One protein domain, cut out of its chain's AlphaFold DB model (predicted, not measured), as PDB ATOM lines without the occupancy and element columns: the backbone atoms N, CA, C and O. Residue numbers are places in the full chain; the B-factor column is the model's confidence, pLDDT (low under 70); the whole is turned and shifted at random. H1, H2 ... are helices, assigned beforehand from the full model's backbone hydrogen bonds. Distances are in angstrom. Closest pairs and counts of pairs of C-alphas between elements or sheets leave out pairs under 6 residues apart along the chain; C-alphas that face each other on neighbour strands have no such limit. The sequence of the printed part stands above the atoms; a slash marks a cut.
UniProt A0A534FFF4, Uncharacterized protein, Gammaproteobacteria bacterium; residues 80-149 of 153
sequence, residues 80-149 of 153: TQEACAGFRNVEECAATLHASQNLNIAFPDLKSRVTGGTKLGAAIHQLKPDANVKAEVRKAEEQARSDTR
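What this domain is: This is residues 80 to 149 of the 153 residues of an uncharacterized protein of Gammaproteobacteria bacterium (UniProt A0A534FFF4). Look first at the long helix H5, which lies along one side of a small compact cluster; H2 crosses it through the middle, and H3 packs on H2 on the side away from H5. H4 bridges H3 and the first residues of H5, while little H1 sits at a corner beside the first residues of H2. The printed part has 70 residues with five named helices, H1 to H5 in chain order, and no named strand; its class is all helix. It is compact, with a radius of gyration of the C-alphas of 10.7 A and spans of 30 by 23 by 18 A.

Where its parts are: Find C-alpha 133 at (250.406, 349.263, 281.804); from there H5 runs 22.2 A, residues 133 to 148, to C-alpha 148 at (243.375, 331.046, 292.278). H2, residues 90 to 103, is 19.9 A long. H3 holds residues 107 to 115, 11.7 A, and H4 residues 120 to 127, 10.7 A. H1, residues 80 to 84, spans 6.0 A from C-alpha 80 at (251.937, 334.441, 301.718).

How they stand to each other: Start at the hub, H2, which touches three helices. It touches H5 at a steep tilt of 50 degrees, opposite ways; the closest C-alphas, of Ala 95 and Ala 140, are 4.7 A apart. With residues 96 to 101 alone it touches H3, a helical hairpin at 41 degrees, closest at the C-alphas of Ser 100 and Phe 107, 5.2 A. H3 touches H4, closest at the C-alphas of Val 114 and Leu 120, 5.9 A. H4 touches H5 at residues 133 to 137 alone, closest at the C-alphas of Gly 121 and Val 133, 5.7 A. H1 and H2 touch only at the corner, with the C-alphas of Cys 84 and Cys 93 5.2 A apart. H1 and H5 are apart. In H1, H2, H3, H4 and H5 every O i to N i+4 pair is within hydrogen-bond range.

The domain as a whole: The C-alphas farthest apart, of Asp 130 and Arg 149, are 31.1 A apart. The printed part has no cut, and its four links between helices are tight. The mean pLDDT of the printed part is 94.0, and no printed residue is under 70.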
ATOM      1  N   THR A  80     253.130 334.127 302.536       85.62
ATOM      2  CA  THR A  80     251.937 334.441 301.718       85.62
ATOM      3  C   THR A  80     250.940 335.326 302.464       85.62
ATOM      4  O   THR A  80     250.360 336.240 301.879       85.62
ATOM      5  N   GLN A  81     250.777 335.094 303.768       86.62
ATOM      6  CA  GLN A  81     249.900 335.888 304.625       86.62
ATOM      7  C   GLN A  81     250.366 337.344 304.701       86.62
ATOM      8  O   GLN A  81     249.570 338.262 304.521       86.62
ATOM      9  N   GLU A  82     251.662 337.566 304.924       89.62
ATOM     10  CA  GLU A  82     252.231 338.911 304.922       89.62
ATOM     11  C   GLU A  82     252.157 339.543 303.543       89.62
ATOM     12  O   GLU A  82     251.787 340.709 303.445       89.62
ATOM     13  N   ALA A  83     252.447 338.801 302.475       90.19
ATOM     14  CA  ALA A  83     252.372 339.313 301.117       90.19
ATOM     15  C   ALA A  83     250.957 339.799 300.796       90.19
ATOM     16  O   ALA A  83     250.804 340.940 300.370       90.19
ATOM     17  N   CYS A  84     249.938 338.999 301.110       91.75
ATOM     18  CA  CYS A  84     248.541 339.306 300.819       91.75
ATOM     19  C   CYS A  84     247.822 340.164 301.871       91.75
ATOM     20  O   CYS A  84     246.659 340.528 301.676       91.75
ATOM     21  N   ALA A  85     248.493 340.558 302.953       91.62
ATOM     22  CA  ALA A  85     247.906 341.442 303.951       91.62
ATOM     23  C   ALA A  85     247.516 342.805 303.346       91.62
ATOM     24  O   ALA A  85     248.340 343.479 302.722       91.62
ATOM     25  N   GLY A  86     246.269 343.226 303.578       92.44
ATOM     26  CA  GLY A  86     245.731 344.519 303.137       92.44
ATOM     27  C   GLY A  86     245.147 344.537 301.720       92.44
ATOM     28  O   GLY A  86     244.585 345.556 301.322       92.44
ATOM     29  N   PHE A  87     245.246 343.437 300.969       94.06
ATOM     30  CA  PHE A  87     244.555 343.295 299.686       94.06
ATOM     31  C   PHE A  87     243.078 342.968 299.888       94.06
ATOM     32  O   PHE A  87     242.687 342.348 300.877       94.06
ATOM     33  N   ARG A  88     242.239 343.371 298.928       91.00
ATOM     34  CA  ARG A  88     240.783 343.158 299.009       91.00
ATOM     35  C   ARG A  88     240.393 341.697 298.833       91.00
ATOM     36  O   ARG A  88     239.349 341.274 299.317       91.00
ATOM     37  N   ASN A  89     241.190 340.962 298.071       90.44
ATOM     38  CA  ASN A  89     240.985 339.561 297.754       90.44
ATOM     39  C   ASN A  89     242.310 338.934 297.301       90.44
ATOM     40  O   ASN A  89     243.293 339.625 297.019       90.44
ATOM     41  N   VAL A  90     242.318 337.605 297.240       89.00
ATOM     42  CA  VAL A  90     243.499 336.813 296.889       89.00
ATOM     43  C   VAL A  90     243.928 337.048 295.436       89.00
ATOM     44  O   VAL A  90     245.124 337.108 295.167       89.00
ATOM     45  N   GLU A  91     242.982 337.252 294.513       91.25
ATOM     46  CA  GLU A  91     243.291 337.577 293.113       91.25
ATOM     47  C   GLU A  91     244.053 338.904 292.986       91.25
ATOM     48  O   GLU A  91     245.027 338.974 292.242       91.25
ATOM     49  N   GLU A  92     243.680 339.942 293.740       93.25
ATOM     50  CA  GLU A  92     244.366 341.243 293.738       93.25
ATOM     51  C   GLU A  92     245.793 341.132 294.299       93.25
ATOM     52  O   GLU A  92     246.722 341.736 293.755       93.25
ATOM     53  N   CYS A  93     245.992 340.311 295.338       94.62
ATOM     54  CA  CYS A  93     247.326 339.988 295.849       94.62
ATOM     55  C   CYS A  93     248.172 339.258 294.796       94.62
ATOM     56  O   CYS A  93     249.278 339.701 294.475       94.62
ATOM     57  N   ALA A  94     247.639 338.172 294.227       93.44
ATOM     58  CA  ALA A  94     248.317 337.369 293.213       93.44
ATOM     59  C   ALA A  94     248.672 338.209 291.977       93.44
ATOM     60  O   ALA A  94     249.799 338.158 291.491       93.44
ATOM     61  N   ALA A  95     247.748 339.053 291.508       95.88
ATOM     62  CA  ALA A  95     247.989 339.944 290.378       95.88
ATOM     63  C   ALA A  95     249.084 340.964 290.704       95.88
ATOM     64  O   ALA A  95     249.948 341.246 289.880       95.88
ATOM     65  N   THR A  96     249.112 341.495 291.924       96.31
ATOM     66  CA  THR A  96     250.158 342.439 292.335       96.31
ATOM     67  C   THR A  96     251.534 341.767 292.422       96.31
ATOM     68  O   THR A  96     252.528 342.349 291.987       96.31
ATOM     69  N   LEU A  97     251.597 340.526 292.915       95.00
ATOM     70  CA  LEU A  97     252.815 339.708 292.924       95.00
ATOM     71  C   LEU A  97     253.336 339.442 291.502       95.00
ATOM     72  O   LEU A  97     254.515 339.666 291.220       95.00
ATOM     73  N   HIS A  98     252.455 339.033 290.584       96.56
ATOM     74  CA  HIS A  98     252.815 338.814 289.179       96.56
ATOM     75  C   HIS A  98     253.244 340.096 288.478       96.56
ATOM     76  O   HIS A  98     254.247 340.097 287.770       96.56
ATOM     77  N   ALA A  99     252.543 341.207 288.700       96.69
ATOM     78  CA  ALA A  99     252.914 342.500 288.132       96.69
ATOM     79  C   ALA A  99     254.304 342.955 288.605       96.69
ATOM     80  O   ALA A  99     255.092 343.451 287.800       96.69
ATOM     81  N   SER A 100     254.623 342.751 289.889       95.75
ATOM     82  CA  SER A 100     255.950 343.032 290.448       95.75
ATOM     83  C   SER A 100     257.046 342.231 289.739       95.75
ATOM     84  O   SER A 100     258.034 342.826 289.305       95.75
ATOM     85  N   GLN A 101     256.847 340.926 289.538       94.06
ATOM     86  CA  GLN A 101     257.820 340.067 288.855       94.06
ATOM     87  C   GLN A 101     257.934 340.363 287.357       94.06
ATOM     88  O   GLN A 101     259.039 340.524 286.847       94.06
ATOM     89  N   ASN A 102     256.805 340.505 286.654       95.56
ATOM     90  CA  ASN A 102     256.769 340.785 285.216       95.56
ATOM     91  C   ASN A 102     257.522 342.068 284.853       95.56
ATOM     92  O   ASN A 102     258.199 342.134 283.830       95.56
ATOM     93  N   LEU A 103     257.391 343.090 285.698       95.38
ATOM     94  CA  LEU A 103     257.939 344.420 285.449       95.38
ATOM     95  C   LEU A 103     259.252 344.691 286.181       95.38
ATOM     96  O   LEU A 103     259.836 345.770 285.999       95.38
ATOM     97  N   ASN A 104     259.702 343.733 286.994       94.62
ATOM     98  CA  ASN A 104     260.842 343.852 287.894       94.62
ATOM     99  C   ASN A 104     260.743 345.113 288.783       94.62
ATOM    100  O   ASN A 104     261.690 345.893 288.902       94.62
ATOM    101  N   ILE A 105     259.551 345.342 289.345       94.12
ATOM    102  CA  ILE A 105     259.242 346.422 290.294       94.12
ATOM    103  C   ILE A 105     259.279 345.832 291.700       94.12
ATOM    104  O   ILE A 105     258.809 344.715 291.907       94.12
ATOM    105  N   ALA A 106     259.772 346.581 292.683       94.00
ATOM    106  CA  ALA A 106     259.732 346.151 294.075       94.00
ATOM    107  C   ALA A 106     258.283 345.900 294.541       94.00
ATOM    108  O   ALA A 106     257.446 346.806 294.564       94.00
ATOM    109  N   PHE A 107     257.991 344.657 294.941       94.69
ATOM    110  CA  PHE A 107     256.693 344.267 295.493       94.69
ATOM    111  C   PHE A 107     256.205 345.160 296.650       94.69
ATOM    112  O   PHE A 107     255.037 345.542 296.606       94.69
ATOM    113  N   PRO A 108     257.025 345.548 297.656       94.50
ATOM    114  CA  PRO A 108     256.534 346.375 298.763       94.50
ATOM    115  C   PRO A 108     256.013 347.750 298.313       94.50
ATOM    116  O   PRO A 108     254.983 348.197 298.819       94.50
ATOM    117  N   ASP A 109     256.655 348.389 297.330       95.94
ATOM    118  CA  ASP A 109     256.196 349.668 296.770       95.94
ATOM    119  C   ASP A 109     254.865 349.523 296.034       95.94
ATOM    120  O   ASP A 109     253.950 350.338 296.197       95.94
ATOM    121  N   LEU A 110     254.744 348.469 295.224       96.06
ATOM    122  CA  LEU A 110     253.527 348.203 294.471       96.06
ATOM    123  C   LEU A 110     252.373 347.838 295.416       96.06
ATOM    124  O   LEU A 110     251.284 348.405 295.306       96.06
ATOM    125  N   LYS A 111     252.639 346.974 296.402       94.88
ATOM    126  CA  LYS A 111     251.704 346.595 297.462       94.88
ATOM    127  C   LYS A 111     251.193 347.819 298.212       94.88
ATOM    128  O   LYS A 111     249.985 348.012 298.256       94.88
ATOM    129  N   SER A 112     252.083 348.663 298.740       96.50
ATOM    130  CA  SER A 112     251.709 349.847 299.529       96.50
ATOM    131  C   SER A 112     250.700 350.740 298.796       96.50
ATOM    132  O   SER A 112     249.702 351.176 299.374       96.50
ATOM    133  N   ARG A 113     250.900 350.954 297.489       96.50
ATOM    134  CA  ARG A 113     249.986 351.750 296.654       96.50
ATOM    135  C   ARG A 113     248.640 351.063 296.451       96.50
ATOM    136  O   ARG A 113     247.607 351.728 296.565       96.50
ATOM    137  N   VAL A 114     248.648 349.765 296.140       96.88
ATOM    138  CA  VAL A 114     247.423 349.000 295.862       96.88
ATOM    139  C   VAL A 114     246.571 348.847 297.121       96.88
ATOM    140  O   VAL A 114     245.389 349.196 297.106       96.88
ATOM    141  N   THR A 115     247.173 348.458 298.246       96.31
ATOM    142  CA  THR A 115     246.482 348.367 299.543       96.31
ATOM    143  C   THR A 115     246.065 349.743 300.072       96.31
ATOM    144  O   THR A 115     245.081 349.858 300.794       96.31
ATOM    145  N   GLY A 116     246.755 350.813 299.657       94.88
ATOM    146  CA  GLY A 116     246.356 352.208 299.881       94.88
ATOM    147  C   GLY A 116     245.168 352.684 299.029       94.88
ATOM    148  O   GLY A 116     244.792 353.851 299.104       94.88
ATOM    149  N   GLY A 117     244.575 351.810 298.207       94.00
ATOM    150  CA  GLY A 117     243.389 352.096 297.397       94.00
ATOM    151  C   GLY A 117     243.676 352.503 295.949       94.00
ATOM    152  O   GLY A 117     242.739 352.774 295.195       94.00
ATOM    153  N   THR A 118     244.942 352.518 295.529       95.62
ATOM    154  CA  THR A 118     245.305 352.787 294.133       95.62
ATOM    155  C   THR A 118     245.005 351.562 293.273       95.62
ATOM    156  O   THR A 118     245.309 350.434 293.642       95.62
ATOM    157  N   LYS A 119     244.435 351.758 292.082       95.94
ATOM    158  CA  LYS A 119     244.255 350.658 291.121       95.94
ATOM    159  C   LYS A 119     245.619 350.150 290.644       95.94
ATOM    160  O   LYS A 119     246.496 350.969 290.374       95.94
ATOM    161  N   LEU A 120     245.766 348.837 290.451       95.31
ATOM    162  CA  LEU A 120     247.023 348.198 290.031       95.31
ATOM    163  C   LEU A 120     247.686 348.908 288.838       95.31
ATOM    164  O   LEU A 120     248.855 349.271 288.912       95.31
ATOM    165  N   GLY A 121     246.929 349.213 287.781       96.56
ATOM    166  CA  GLY A 121     247.468 349.927 286.617       96.56
ATOM    167  C   GLY A 121     247.991 351.334 286.927       96.56
ATOM    168  O   GLY A 121     249.043 351.726 286.431       96.56
ATOM    169  N   ALA A 122     247.309 352.088 287.792       97.31
ATOM    170  CA  ALA A 122     247.779 353.409 288.204       97.31
ATOM    171  C   ALA A 122     249.043 353.314 289.074       97.31
ATOM    172  O   ALA A 122     249.949 354.130 288.922       97.31
ATOM    173  N   ALA A 123     249.132 352.301 289.942       97.38
ATOM    174  CA  ALA A 123     250.327 352.044 290.740       97.38
ATOM    175  C   ALA A 123     251.526 351.656 289.854       97.38
ATOM    176  O   ALA A 123     252.615 352.201 290.033       97.38
ATOM    177  N   ILE A 124     251.310 350.798 288.851       97.38
ATOM    178  CA  ILE A 124     252.323 350.438 287.850       97.38
ATOM    179  C   ILE A 124     252.796 351.679 287.092       97.38
ATOM    180  O   ILE A 124     253.995 351.920 287.031       97.38
ATOM    181  N   HIS A 125     251.881 352.502 286.571       97.38
ATOM    182  CA  HIS A 125     252.242 353.714 285.826       97.38
ATOM    183  C   HIS A 125     253.070 354.702 286.667       97.38
ATOM    184  O   HIS A 125     253.937 355.394 286.145       97.38
ATOM    185  N   GLN A 126     252.809 354.787 287.977       96.38
ATOM    186  CA  GLN A 126     253.570 355.649 288.886       96.38
ATOM    187  C   GLN A 126     254.986 355.127 289.170       96.38
ATOM    188  O   GLN A 126     255.880 355.937 289.396       96.38
ATOM    189  N   LEU A 127     255.186 353.806 289.197       95.56
ATOM    190  CA  LEU A 127     256.480 353.181 289.501       95.56
ATOM    191  C   LEU A 127     257.319 352.896 288.248       95.56
ATOM    192  O   LEU A 127     258.544 352.880 288.320       95.56
ATOM    193  N   LYS A 128     256.670 352.662 287.106       95.44
ATOM    194  CA  LYS A 128     257.302 352.317 285.830       95.44
ATOM    195  C   LYS A 128     256.525 352.956 284.668       95.44
ATOM    196  O   LYS A 128     255.730 352.274 284.019       95.44
ATOM    197  N   PRO A 129     256.722 354.260 284.408       94.56
ATOM    198  CA  PRO A 129     255.943 355.004 283.415       94.56
ATOM    199  C   PRO A 129     256.138 354.499 281.977       94.56
ATOM    200  O   PRO A 129     255.213 354.590 281.177       94.56
ATOM    201  N   ASP A 130     257.292 353.908 281.660       94.50
ATOM    202  CA  ASP A 130     257.594 353.342 280.335       94.50
ATOM    203  C   ASP A 130     256.942 351.968 280.078       94.50
ATOM    204  O   ASP A 130     257.058 351.408 278.988       94.50
ATOM    205  N   ALA A 131     256.273 351.379 281.075       94.38
ATOM    206  CA  ALA A 131     255.624 350.081 280.928       94.38
ATOM    207  C   ALA A 131     254.352 350.154 280.074       94.38
ATOM    208  O   ALA A 131     253.562 351.095 280.165       94.38
ATOM    209  N   ASN A 132     254.052 349.072 279.351       96.50
ATOM    210  CA  ASN A 132     252.731 348.883 278.755       96.50
ATOM    211  C   ASN A 132     251.708 348.477 279.829       96.50
ATOM    212  O   ASN A 132     251.319 347.315 279.942       96.50
ATOM    213  N   VAL A 133     251.262 349.455 280.622       96.88
ATOM    214  CA  VAL A 133     250.406 349.263 281.804       96.88
ATOM    215  C   VAL A 133     249.219 348.340 281.528       96.88
ATOM    216  O   VAL A 133     248.951 347.429 282.304       96.88
ATOM    217  N   LYS A 134     248.504 348.548 280.416       96.62
ATOM    218  CA  LYS A 134     247.305 347.762 280.091       96.62
ATOM    219  C   LYS A 134     247.638 346.293 279.836       96.62
ATOM    220  O   LYS A 134     246.903 345.422 280.294       96.62
ATOM    221  N   ALA A 135     248.712 346.024 279.094       97.75
ATOM    222  CA  ALA A 135     249.135 344.658 278.806       97.75
ATOM    223  C   ALA A 135     249.600 343.945 280.080       97.75
ATOM    224  O   ALA A 135     249.209 342.805 280.313       97.75
ATOM    225  N   GLU A 136     250.356 344.639 280.925       97.31
ATOM    226  CA  GLU A 136     250.936 344.064 282.140       97.31
ATOM    227  C   GLU A 136     249.897 343.803 283.226       97.31
ATOM    228  O   GLU A 136     249.933 342.751 283.859       97.31
ATOM    229  N   VAL A 137     248.919 344.701 283.396       97.56
ATOM    230  CA  VAL A 137     247.772 344.451 284.283       97.56
ATOM    231  C   VAL A 137     247.011 343.216 283.817       97.56
ATOM    232  O   VAL A 137     246.790 342.310 284.613       97.56
ATOM    233  N   ARG A 138     246.660 343.145 282.525       97.56
ATOM    234  CA  ARG A 138     245.911 342.004 281.987       97.56
ATOM    235  C   ARG A 138     246.677 340.696 282.178       97.56
ATOM    236  O   ARG A 138     246.107 339.721 282.651       97.56
ATOM    237  N   LYS A 139     247.971 340.690 281.848       97.44
ATOM    238  CA  LYS A 139     248.847 339.528 282.022       97.44
ATOM    239  C   LYS A 139     248.877 339.079 283.485       97.44
ATOM    240  O   LYS A 139     248.687 337.903 283.769       97.44
ATOM    241  N   ALA A 140     249.057 340.016 284.412       96.38
ATOM    242  CA  ALA A 140     249.103 339.715 285.836       96.38
ATOM    243  C   ALA A 140     247.764 339.185 286.383       96.38
ATOM    244  O   ALA A 140     247.760 338.261 287.192       96.38
ATOM    245  N   GLU A 141     246.631 339.719 285.923       95.19
ATOM    246  CA  GLU A 141     245.291 339.224 286.272       95.19
ATOM    247  C   GLU A 141     245.027 337.817 285.716       95.19
ATOM    248  O   GLU A 141     244.447 336.975 286.399       95.19
ATOM    249  N   GLU A 142     245.461 337.531 284.487       95.06
ATOM    250  CA  GLU A 142     245.361 336.196 283.886       95.06
ATOM    251  C   GLU A 142     246.180 335.166 284.674       95.06
ATOM    252  O   GLU A 142     245.679 334.081 284.983       95.06
ATOM    253  N   GLN A 143     247.407 335.525 285.054       93.44
ATOM    254  CA  GLN A 143     248.257 334.684 285.896       93.44
ATOM    255  C   GLN A 143     247.624 334.464 287.275       93.44
ATOM    256  O   GLN A 143     247.478 333.323 287.707       93.44
ATOM    257  N   ALA A 144     247.134 335.531 287.912       92.88
ATOM    258  CA  ALA A 144     246.435 335.450 289.191       92.88
ATOM    259  C   ALA A 144     245.243 334.489 289.148       92.88
ATOM    260  O   ALA A 144     245.112 333.627 290.014       92.88
ATOM    261  N   ARG A 145     244.405 334.583 288.112       90.19
ATOM    262  CA  ARG A 145     243.262 333.679 287.913       90.19
ATOM    263  C   ARG A 145     243.685 332.230 287.723       90.19
ATOM    264  O   ARG A 145     242.967 331.328 288.142       90.19
ATOM    265  N   SER A 146     244.819 331.989 287.067       88.38
ATOM    266  CA  SER A 146     245.372 330.641 286.916       88.38
ATOM    267  C   SER A 146     245.814 330.050 288.259       88.38
ATOM    268  O   SER A 146     245.700 328.841 288.469       88.38
ATOM    269  N   ASP A 147     246.279 330.890 289.182       84.88
ATOM    270  CA  ASP A 147     246.730 330.453 290.504       84.88
ATOM    271  C   ASP A 147     245.591 330.292 291.507       84.88
ATOM    272  O   ASP A 147     245.655 329.421 292.375       84.88
ATOM    273  N   THR A 148     244.534 331.095 291.378       82.12
ATOM    274  CA  THR A 148     243.375 331.046 292.278       82.12
ATOM    275  C   THR A 148     242.269 330.109 291.801       82.12
ATOM    276  O   THR A 148     241.378 329.779 292.584       82.12
ATOM    277  N   ARG A 149     242.300 329.630 290.552       80.19
ATOM    278  CA  ARG A 149     241.290 328.692 290.045       80.19
ATOM    279  C   ARG A 149     241.332 327.368 290.812       80.19
ATOM    280  O   ARG A 149     242.299 326.614 290.726       80.19
TER     281      ARG A 149